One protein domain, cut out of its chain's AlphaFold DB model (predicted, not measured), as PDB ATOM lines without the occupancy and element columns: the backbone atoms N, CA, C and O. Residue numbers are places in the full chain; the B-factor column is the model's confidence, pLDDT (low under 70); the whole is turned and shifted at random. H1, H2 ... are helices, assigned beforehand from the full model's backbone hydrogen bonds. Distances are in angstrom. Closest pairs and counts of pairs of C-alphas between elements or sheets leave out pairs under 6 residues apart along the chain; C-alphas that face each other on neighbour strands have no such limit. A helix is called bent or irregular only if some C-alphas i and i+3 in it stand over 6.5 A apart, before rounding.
ATOM      1  N   GLN A  95      50.163   4.782   1.555       90.56
ATOM      2  CA  GLN A  95      48.785   5.123   1.924       90.56
ATOM      3  C   GLN A  95      48.724   6.023   3.159       90.56
ATOM      4  O   GLN A  95      48.021   7.026   3.136       90.56
ATOM      5  N   ILE A  96      49.549   5.758   4.178       89.12
ATOM      6  CA  ILE A  96      49.660   6.621   5.364       89.12
ATOM      7  C   ILE A  96      50.082   8.036   4.949       89.12
ATOM      8  O   ILE A  96      49.512   9.025   5.407       89.12
ATOM      9  N   MET A  97      51.041   8.144   4.025       87.25
ATOM     10  CA  MET A  97      51.493   9.440   3.515       87.25
ATOM     11  C   MET A  97      50.406  10.192   2.741       87.25
ATOM     12  O   MET A  97      50.308  11.407   2.878       87.25
ATOM     13  N   LYS A  98      49.556   9.495   1.975       86.44
ATOM     14  CA  LYS A  98      48.386  10.122   1.338       86.44
ATOM     15  C   LYS A  98      47.380  10.618   2.377       86.44
ATOM     16  O   LYS A  98      46.927  11.754   2.273       86.44
ATOM     17  N   SER A  99      47.083   9.816   3.400       88.81
ATOM     18  CA  SER A  99      46.143  10.193   4.462       88.81
ATOM     19  C   SER A  99      46.627  11.400   5.269       88.81
ATOM     20  O   SER A  99      45.825  12.266   5.612       88.81
ATOM     21  N   ARG A 100      47.941  11.535   5.509       86.62
ATOM     22  CA  ARG A 100      48.522  12.696   6.212       86.62
ATOM     23  C   ARG A 100      48.188  14.033   5.555       86.62
ATOM     24  O   ARG A 100      47.961  15.004   6.275       86.62
ATOM     25  N   LYS A 101      48.118  14.078   4.222       79.25
ATOM     26  CA  LYS A 101      47.776  15.301   3.486       79.25
ATOM     27  C   LYS A 101      46.391  15.831   3.873       79.25
ATOM     28  O   LYS A 101      46.222  17.031   4.069       79.25
ATOM     29  N   ALA A 102      45.420  14.931   4.026       79.88
ATOM     30  CA  ALA A 102      44.056  15.278   4.418       79.88
ATOM     31  C   ALA A 102      43.921  15.491   5.934       79.88
ATOM     32  O   ALA A 102      43.304  16.460   6.369       79.88
ATOM     33  N   ILE A 103      44.515  14.603   6.735       85.00
ATOM     34  CA  ILE A 103      44.281  14.545   8.185       85.00
ATOM     35  C   ILE A 103      45.110  15.573   8.954       85.00
ATOM     36  O   ILE A 103      44.651  16.077   9.969       85.00
ATOM     37  N   ALA A 104      46.332  15.876   8.509       86.56
ATOM     38  CA  ALA A 104      47.266  16.699   9.276       86.56
ATOM     39  C   ALA A 104      47.688  17.959   8.522       86.56
ATOM     40  O   ALA A 104      47.575  19.063   9.051       86.56
ATOM     41  N   GLU A 105      48.164  17.823   7.283       90.38
ATOM     42  CA  GLU A 105      48.758  18.953   6.555       90.38
ATOM     43  C   GLU A 105      47.748  20.077   6.305       90.38
ATOM     44  O   GLU A 105      48.080  21.248   6.497       90.38
ATOM     45  N   HIS A 106      46.511  19.731   5.935       88.50
ATOM     46  CA  HIS A 106      45.459  20.721   5.731       88.50
ATOM     47  C   HIS A 106      45.082  21.471   7.029       88.50
ATOM     48  O   HIS A 106      45.155  22.703   7.012       88.50
ATOM     49  N   PRO A 107      44.775  20.805   8.164       90.19
ATOM     50  CA  PRO A 107      44.561  21.488   9.444       90.19
ATOM     51  C   PRO A 107      45.699  22.419   9.853       90.19
ATOM     52  O   PRO A 107      45.455  23.585  10.168       90.19
ATOM     53  N   PHE A 108      46.951  21.954   9.779       89.94
ATOM     54  CA  PHE A 108      48.104  22.790  10.113       89.94
ATOM     55  C   PHE A 108      48.223  24.002   9.183       89.94
ATOM     56  O   PHE A 108      48.520  25.102   9.644       89.94
ATOM     57  N   GLY A 109      47.974  23.826   7.881       91.88
ATOM     58  CA  GLY A 109      47.970  24.922   6.914       91.88
ATOM     59  C   GLY A 109      46.910  25.978   7.227       91.88
ATOM     60  O   GLY A 109      47.217  27.172   7.233       91.88
ATOM     61  N   THR A 110      45.690  25.541   7.539       92.25
ATOM     62  CA  THR A 110      44.559  26.419   7.860       92.25
ATOM     63  C   THR A 110      44.788  27.172   9.165       92.25
ATOM     64  O   THR A 110      44.660  28.394   9.189       92.25
ATOM     65  N   ILE A 111      45.212  26.481  10.227       93.50
ATOM     66  CA  ILE A 111      45.549  27.113  11.511       93.50
ATOM     67  C   ILE A 111      46.642  28.170  11.312       93.50
ATOM     68  O   ILE A 111      46.502  29.323  11.715       93.50
ATOM     69  N   LYS A 112      47.721  27.808  10.616       92.12
ATOM     70  CA  LYS A 112      48.881  28.688  10.477       92.12
ATOM     71  C   LYS A 112      48.613  29.917   9.606       92.12
ATOM     72  O   LYS A 112      49.162  30.979   9.879       92.12
ATOM     73  N   ARG A 113      47.834  29.769   8.525       92.75
ATOM     74  CA  ARG A 113      47.615  30.834   7.528       92.75
ATOM     75  C   ARG A 113      46.267  31.527   7.681       92.75
ATOM     76  O   ARG A 113      46.237  32.745   7.744       92.75
ATOM     77  N   ALA A 114      45.173  30.773   7.742       90.94
ATOM     78  CA  ALA A 114      43.828  31.348   7.781       90.94
ATOM     79  C   ALA A 114      43.458  31.878   9.174       90.94
ATOM     80  O   ALA A 114      42.793  32.901   9.273       90.94
ATOM     81  N   MET A 115      43.903  31.212  10.245       92.50
ATOM     82  CA  MET A 115      43.694  31.690  11.623       92.50
ATOM     83  C   MET A 115      44.839  32.585  12.121       92.50
ATOM     84  O   MET A 115      44.829  32.993  13.276       92.50
ATOM     85  N   ASN A 116      45.836  32.871  11.271       91.50
ATOM     86  CA  ASN A 116      47.035  33.645  11.605       91.50
ATOM     87  C   ASN A 116      47.800  33.145  12.856       91.50
ATOM     88  O   ASN A 116      48.569  33.886  13.462       91.50
ATOM     89  N   ALA A 117      47.656  31.868  13.229       90.31
ATOM     90  CA  ALA A 117      48.351  31.263  14.370       90.31
ATOM     91  C   ALA A 117      49.761  30.777  13.973       90.31
ATOM     92  O   ALA A 117      50.151  29.627  14.182       90.31
ATOM     93  N   GLY A 118      50.513  31.645  13.289       88.94
ATOM     94  CA  GLY A 118      51.868  31.361  12.813       88.94
ATOM     95  C   GLY A 118      52.952  31.509  13.879       88.94
ATOM     96  O   GLY A 118      54.063  31.011  13.687       88.94
ATOM     97  N   TYR A 119      52.627  32.190  14.973       92.12
ATOM     98  CA  TYR A 119      53.496  32.520  16.093       92.12
ATOM     99  C   TYR A 119      52.679  32.487  17.385       92.12
ATOM    100  O   TYR A 119      51.470  32.698  17.349       92.12
ATOM    101  N   PHE A 120      53.349  32.219  18.504       93.38
ATOM    102  CA  PHE A 120      52.723  32.226  19.823       93.38
ATOM    103  C   PHE A 120      52.835  33.604  20.462       93.38
ATOM    104  O   PHE A 120      53.890  34.242  20.386       93.38
ATOM    105  N   LEU A 121      51.765  34.037  21.116       93.38
ATOM    106  CA  LEU A 121      51.738  35.258  21.917       93.38
ATOM    107  C   LEU A 121      52.211  34.987  23.347       93.38
ATOM    108  O   LEU A 121      52.881  35.822  23.963       93.38
ATOM    109  N   CYS A 122      51.889  33.809  23.880       95.19
ATOM    110  CA  CYS A 122      52.272  33.428  25.225       95.19
ATOM    111  C   CYS A 122      53.758  33.050  25.320       95.19
ATOM    112  O   CYS A 122      54.349  32.434  24.432       95.19
ATOM    113  N   LYS A 123      54.362  33.365  26.471       92.94
ATOM    114  CA  LYS A 123      55.710  32.918  26.847       92.94
ATOM    115  C   LYS A 123      55.615  31.742  27.823       92.94
ATOM    116  O   LYS A 123      54.642  31.629  28.566       92.94
ATOM    117  N   ARG A 124      56.680  30.929  27.883       95.06
ATOM    118  CA  ARG A 124      56.798  29.698  28.700       95.06
ATOM    119  C   ARG A 124      55.885  28.560  28.210       95.06
ATOM    120  O   ARG A 124      54.846  28.781  27.598       95.06
ATOM    121  N   LEU A 125      56.281  27.314  28.491       96.56
ATOM    122  CA  LEU A 125      55.627  26.121  27.932       96.56
ATOM    123  C   LEU A 125      54.149  25.986  28.315       96.56
ATOM    124  O   LEU A 125      53.359  25.542  27.490       96.56
ATOM    125  N   ALA A 126      53.768  26.363  29.538       97.00
ATOM    126  CA  ALA A 126      52.379  26.275  29.987       97.00
ATOM    127  C   ALA A 126      51.447  27.170  29.151       97.00
ATOM    128  O   ALA A 126      50.437  26.690  28.642       97.00
ATOM    129  N   GLY A 127      51.834  28.432  28.928       96.06
ATOM    130  CA  GLY A 127      51.062  29.367  28.108       96.06
ATOM    131  C   GLY A 127      50.992  28.936  26.642       96.06
ATOM    132  O   GLY A 127      49.910  28.882  26.071       96.06
ATOM    133  N   VAL A 128      52.124  28.519  26.061       96.19
ATOM    134  CA  VAL A 128      52.178  28.012  24.675       96.19
ATOM    135  C   VAL A 128      51.283  26.779  24.486       96.19
ATOM    136  O   VAL A 128      50.618  26.641  23.461       96.19
ATOM    137  N   ARG A 129      51.227  25.877  25.477       96.75
ATOM    138  CA  ARG A 129      50.339  24.704  25.446       96.75
ATOM    139  C   ARG A 129      48.868  25.098  25.497       96.75
ATOM    140  O   ARG A 129      48.082  24.524  24.746       96.75
ATOM    141  N   ALA A 130      48.501  26.052  26.352       97.00
ATOM    142  CA  ALA A 130      47.131  26.551  26.428       97.00
ATOM    143  C   ALA A 130      46.712  27.208  25.101       97.00
ATOM    144  O   ALA A 130      45.677  26.853  24.542       97.00
ATOM    145  N   GLU A 131      47.562  28.074  24.546       95.88
ATOM    146  CA  GLU A 131      47.334  28.751  23.265       95.88
ATOM    147  C   GLU A 131      47.168  27.758  22.103       95.88
ATOM    148  O   GLU A 131      46.206  27.841  21.337       95.88
ATOM    149  N   MET A 132      48.052  26.759  22.004       95.38
ATOM    150  CA  MET A 132      47.926  25.684  21.016       95.38
ATOM    151  C   MET A 132      46.628  24.884  21.206       95.38
ATOM    152  O   MET A 132      45.933  24.607  20.229       95.38
ATOM    153  N   SER A 133      46.271  24.542  22.447       96.12
ATOM    154  CA  SER A 133      45.062  23.756  22.741       96.12
ATOM    155  C   SER A 133      43.791  24.509  22.350       96.12
ATOM    156  O   SER A 133      42.925  23.943  21.685       96.12
ATOM    157  N   LEU A 134      43.707  25.798  22.687       96.19
ATOM    158  CA  LEU A 134      42.587  26.663  22.311       96.19
ATOM    159  C   LEU A 134      42.494  26.850  20.794       96.19
ATOM    160  O   LEU A 134      41.406  26.786  20.228       96.19
ATOM    161  N   THR A 135      43.632  27.018  20.118       95.19
ATOM    162  CA  THR A 135      43.683  27.169  18.657       95.19
ATOM    163  C   THR A 135      43.172  25.914  17.949       95.19
ATOM    164  O   THR A 135      42.356  25.999  17.028       95.19
ATOM    165  N   VAL A 136      43.621  24.734  18.392       94.38
ATOM    166  CA  VAL A 136      43.171  23.447  17.843       94.38
ATOM    167  C   VAL A 136      41.690  23.217  18.142       94.38
ATOM    168  O   VAL A 136      40.957  22.780  17.256       94.38
ATOM    169  N   LEU A 137      41.223  23.554  19.349       95.56
ATOM    170  CA  LEU A 137      39.809  23.467  19.708       95.56
ATOM    171  C   LEU A 137      38.944  24.347  18.796       95.56
ATOM    172  O   LEU A 137      37.973  23.861  18.222       95.56
ATOM    173  N   ALA A 138      39.329  25.608  18.604       94.88
ATOM    174  CA  ALA A 138      38.615  26.533  17.730       94.88
ATOM    175  C   ALA A 138      38.574  26.037  16.274       94.88
ATOM    176  O   ALA A 138      37.522  26.087  15.633       94.88
ATOM    177  N   TYR A 139      39.688  25.499  15.759       94.06
ATOM    178  CA  TYR A 139      39.719  24.875  14.433       94.06
ATOM    179  C   TYR A 139      38.753  23.687  14.339       94.06
ATOM    180  O   TYR A 139      37.977  23.600  13.384       94.06
ATOM    181  N   ASN A 140      38.770  22.794  15.331       92.50
ATOM    182  CA  ASN A 140      37.908  21.616  15.356       92.50
ATOM    183  C   ASN A 140      36.426  22.003  15.382       92.50
ATOM    184  O   ASN A 140      35.655  21.457  14.596       92.50
ATOM    185  N   LEU A 141      36.038  22.977  16.213       92.19
ATOM    186  CA  LEU A 141      34.664  23.483  16.263       92.19
ATOM    187  C   LEU A 141      34.243  24.086  14.921       92.19
ATOM    188  O   LEU A 141      33.209  23.707  14.378       92.19
ATOM    189  N   LYS A 142      35.081  24.942  14.325       91.94
ATOM    190  CA  LYS A 142      34.819  25.522  13.000       91.94
ATOM    191  C   LYS A 142      34.648  24.447  11.925       91.94
ATOM    192  O   LYS A 142      33.766  24.548  11.080       91.94
ATOM    193  N   ARG A 143      35.475  23.399  11.955       91.81
ATOM    194  CA  ARG A 143      35.371  22.268  11.026       91.81
ATOM    195  C   ARG A 143      34.076  21.492  11.246       91.81
ATOM    196  O   ARG A 143      33.434  21.134  10.267       91.81
ATOM    197  N   VAL A 144      33.713  21.199  12.494       91.88
ATOM    198  CA  VAL A 144      32.482  20.462  12.818       91.88
ATOM    199  C   VAL A 144      31.257  21.230  12.333       91.88
ATOM    200  O   VAL A 144      30.454  20.632  11.632       91.88
ATOM    201  N   LEU A 145      31.183  22.538  12.584       91.06
ATOM    202  CA  LEU A 145      30.082  23.396  12.119       91.06
ATOM    203  C   LEU A 145      29.964  23.481  10.590       91.06
ATOM    204  O   LEU A 145      28.882  23.709  10.062       91.06
ATOM    205  N   ASN A 146      31.067  23.292   9.864       89.50
ATOM    206  CA  ASN A 146      31.040  23.234   8.401       89.50
ATOM    207  C   ASN A 146      30.523  21.893   7.854       89.50
ATOM    208  O   ASN A 146      30.186  21.815   6.678       89.50
ATOM    209  N   ILE A 147      30.539  20.826   8.657       90.56
ATOM    210  CA  ILE A 147      30.128  19.474   8.237       90.56
ATOM    211  C   ILE A 147      28.741  19.134   8.772       90.56
ATOM    212  O   ILE A 147      27.957  18.491   8.083       90.56
ATOM    213  N   VAL A 148      28.465  19.542  10.006       89.31
ATOM    214  CA  VAL A 148      27.209  19.339  10.717       89.31
ATOM    215  C   VAL A 148      26.645  20.721  11.003       89.31
ATOM    216  O   VAL A 148      27.369  21.579  11.510       89.31
ATOM    217  N   SER A 149      25.375  20.949  10.675       87.50
ATOM    218  CA  SER A 149      24.751  22.242  10.940       87.50
ATOM    219  C   SER A 149      24.728  22.531  12.448       87.50
ATOM    220  O   SER A 149      24.701  21.620  13.284       87.50
ATOM    221  N   PHE A 150      24.744  23.813  12.816       87.50
ATOM    222  CA  PHE A 150      24.644  24.212  14.221       87.50
ATOM    223  C   PHE A 150      23.343  23.707  14.863       87.50
ATOM    224  O   PHE A 150      23.352  23.249  16.004       87.50
ATOM    225  N   GLU A 151      22.244  23.726  14.110       88.44
ATOM    226  CA  GLU A 151      20.937  23.252  14.566       88.44
ATOM    227  C   GLU A 151      20.951  21.762  14.913       88.44
ATOM    228  O   GLU A 151      20.442  21.370  15.964       88.44
ATOM    229  N   ASP A 152      21.573  20.933  14.071       88.88
ATOM    230  CA  ASP A 152      21.669  19.489  14.309       88.88
ATOM    231  C   ASP A 152      22.516  19.176  15.546       88.88
ATOM    232  O   ASP A 152      22.191  18.270  16.316       88.88
ATOM    233  N   LEU A 153      23.576  19.957  15.783       88.00
ATOM    234  CA  LEU A 153      24.403  19.827  16.984       88.00
ATOM    235  C   LEU A 153      23.622  20.168  18.253       88.00
ATOM    236  O   LEU A 153      23.693  19.419  19.226       88.00
ATOM    237  N   ILE A 154      22.863  21.268  18.248       90.81
ATOM    238  CA  ILE A 154      22.043  21.666  19.399       90.81
ATOM    239  C   ILE A 154      20.964  20.620  19.680       90.81
ATOM    240  O   ILE A 154      20.807  20.214  20.831       90.81
ATOM    241  N   LYS A 155      20.284  20.111  18.645       91.50
ATOM    242  CA  LYS A 155      19.312  19.016  18.788       91.50
ATOM    243  C   LYS A 155      19.955  17.769  19.403       91.50
ATOM    244  O   LYS A 155      19.402  17.199  20.338       91.50
ATOM    245  N   ALA A 156      21.138  17.369  18.938       88.50
ATOM    246  CA  ALA A 156      21.833  16.186  19.449       88.50
ATOM    247  C   ALA A 156      22.248  16.303  20.929       88.50
ATOM    248  O   ALA A 156      22.277  15.295  21.636       88.50
ATOM    249  N   VAL A 157      22.571  17.512  21.401       88.00
ATOM    250  CA  VAL A 157      22.897  17.768  22.814       88.00
ATOM    251  C   VAL A 157      21.629  17.859  23.667       88.00
ATOM    252  O   VAL A 157      21.606  17.313  24.766       88.00
ATOM    253  N   ALA A 158      20.567  18.486  23.154       84.69
ATOM    254  CA  ALA A 158      19.298  18.663  23.863       84.69
ATOM    255  C   ALA A 158      18.555  17.342  24.132       84.69
ATOM    256  O   ALA A 158      17.882  17.222  25.144       84.69
ATOM    257  N   VAL A 159      18.702  16.335  23.264       68.75
ATOM    258  CA  VAL A 159      18.051  15.014  23.417       68.75
ATOM    259  C   VAL A 159      18.697  14.151  24.519       68.75
ATOM    260  O   VAL A 159      18.172  13.099  24.872       68.75
ATOM    261  N   LYS A 160      19.844  14.568  25.073       56.91
ATOM    262  CA  LYS A 160      20.565  13.841  26.135       56.91
ATOM    263  C   LYS A 160      20.411  14.440  27.541       56.91
ATOM    264  O   LYS A 160      21.102  13.969  28.445       56.91
TER     265      LYS A 160
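This is residues 95 to 160 of the 161 residues of the protein "Tnp_DDE_dom domain-containing protein" of Pedosphaera parvula (strain Ellin514) (UniProt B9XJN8). A bent helix, H1, sticks out with its first arm, H1a, while its second arm, H1b, packs steeply on part of one long helix, H2; a short helix, H3, follows at the last end of H2, the whole making an open frame with few contacts. A long link, residues 114 to 124, leads from H1 to the first end of H2. The printed part has 66 residues with three named helices, in the order H1, H2, H3, and no named strand; its class is all helix. It is loose, with a radius of gyration of the C-alphas of 15.1 A, and spans 42 by 34 by 19 A.

H1 covers residues 95 to 113 and begins with C-alpha 95 at (48.785, 5.123, 1.924). By its hydrogen bonds it was assigned as one helix, but it is bent: C-alphas 103 and 106 are 6.7 A apart. Its arms are H1a, residues 95 to 103, and H1b, residues 106 to 113; residues 104 and 105 belong to neither. H1a measures 12.2 A from first to last C-alpha and H1b 10.5 A. H2, residues 125 to 147, is the longest helix, 32.9 A from C-alpha 125 at (55.627, 26.121, 27.932) to C-alpha 147. H3, residues 150 to 158, measures 12.3 A and ends with C-alpha 158 at (19.298, 18.663, 23.863).

The lines of H1a and H1b stand at a steep tilt of 42 degrees. H1a touches no helix; it is apart from H2 and from H3. H1b touches H2, which meets it with residues 135 to 139 alone. Their closest C-alphas are those of Ile 111 and Tyr 139, 6.9 A apart. H1b and H2 run opposite ways at a steep tilt of 62 degrees, centre to centre 11.4 A. H2 and H3 are near each other, with 5 pairs of C-alphas within 10 A, and meet only through their link. H1b and H3 are apart. Every O i to N i+4 pair is within hydrogen-bond range in H1b, H2 and H3; in H1a 3 of 5 are.

The two C-alphas farthest apart are those of Lys 123 and Val 159, 41.8 A. Residues 95 to 106, which belong to H1, stand free, and so do residues 154 to 160, of which 154 to 158 belong to H3. The link from H1 to H2, 11 residues, is long; that from H2 to H3, 2 residues, is tight. The printed part has no cut. Its mean pLDDT is 90.4, and residues 159 to 160 are under 70.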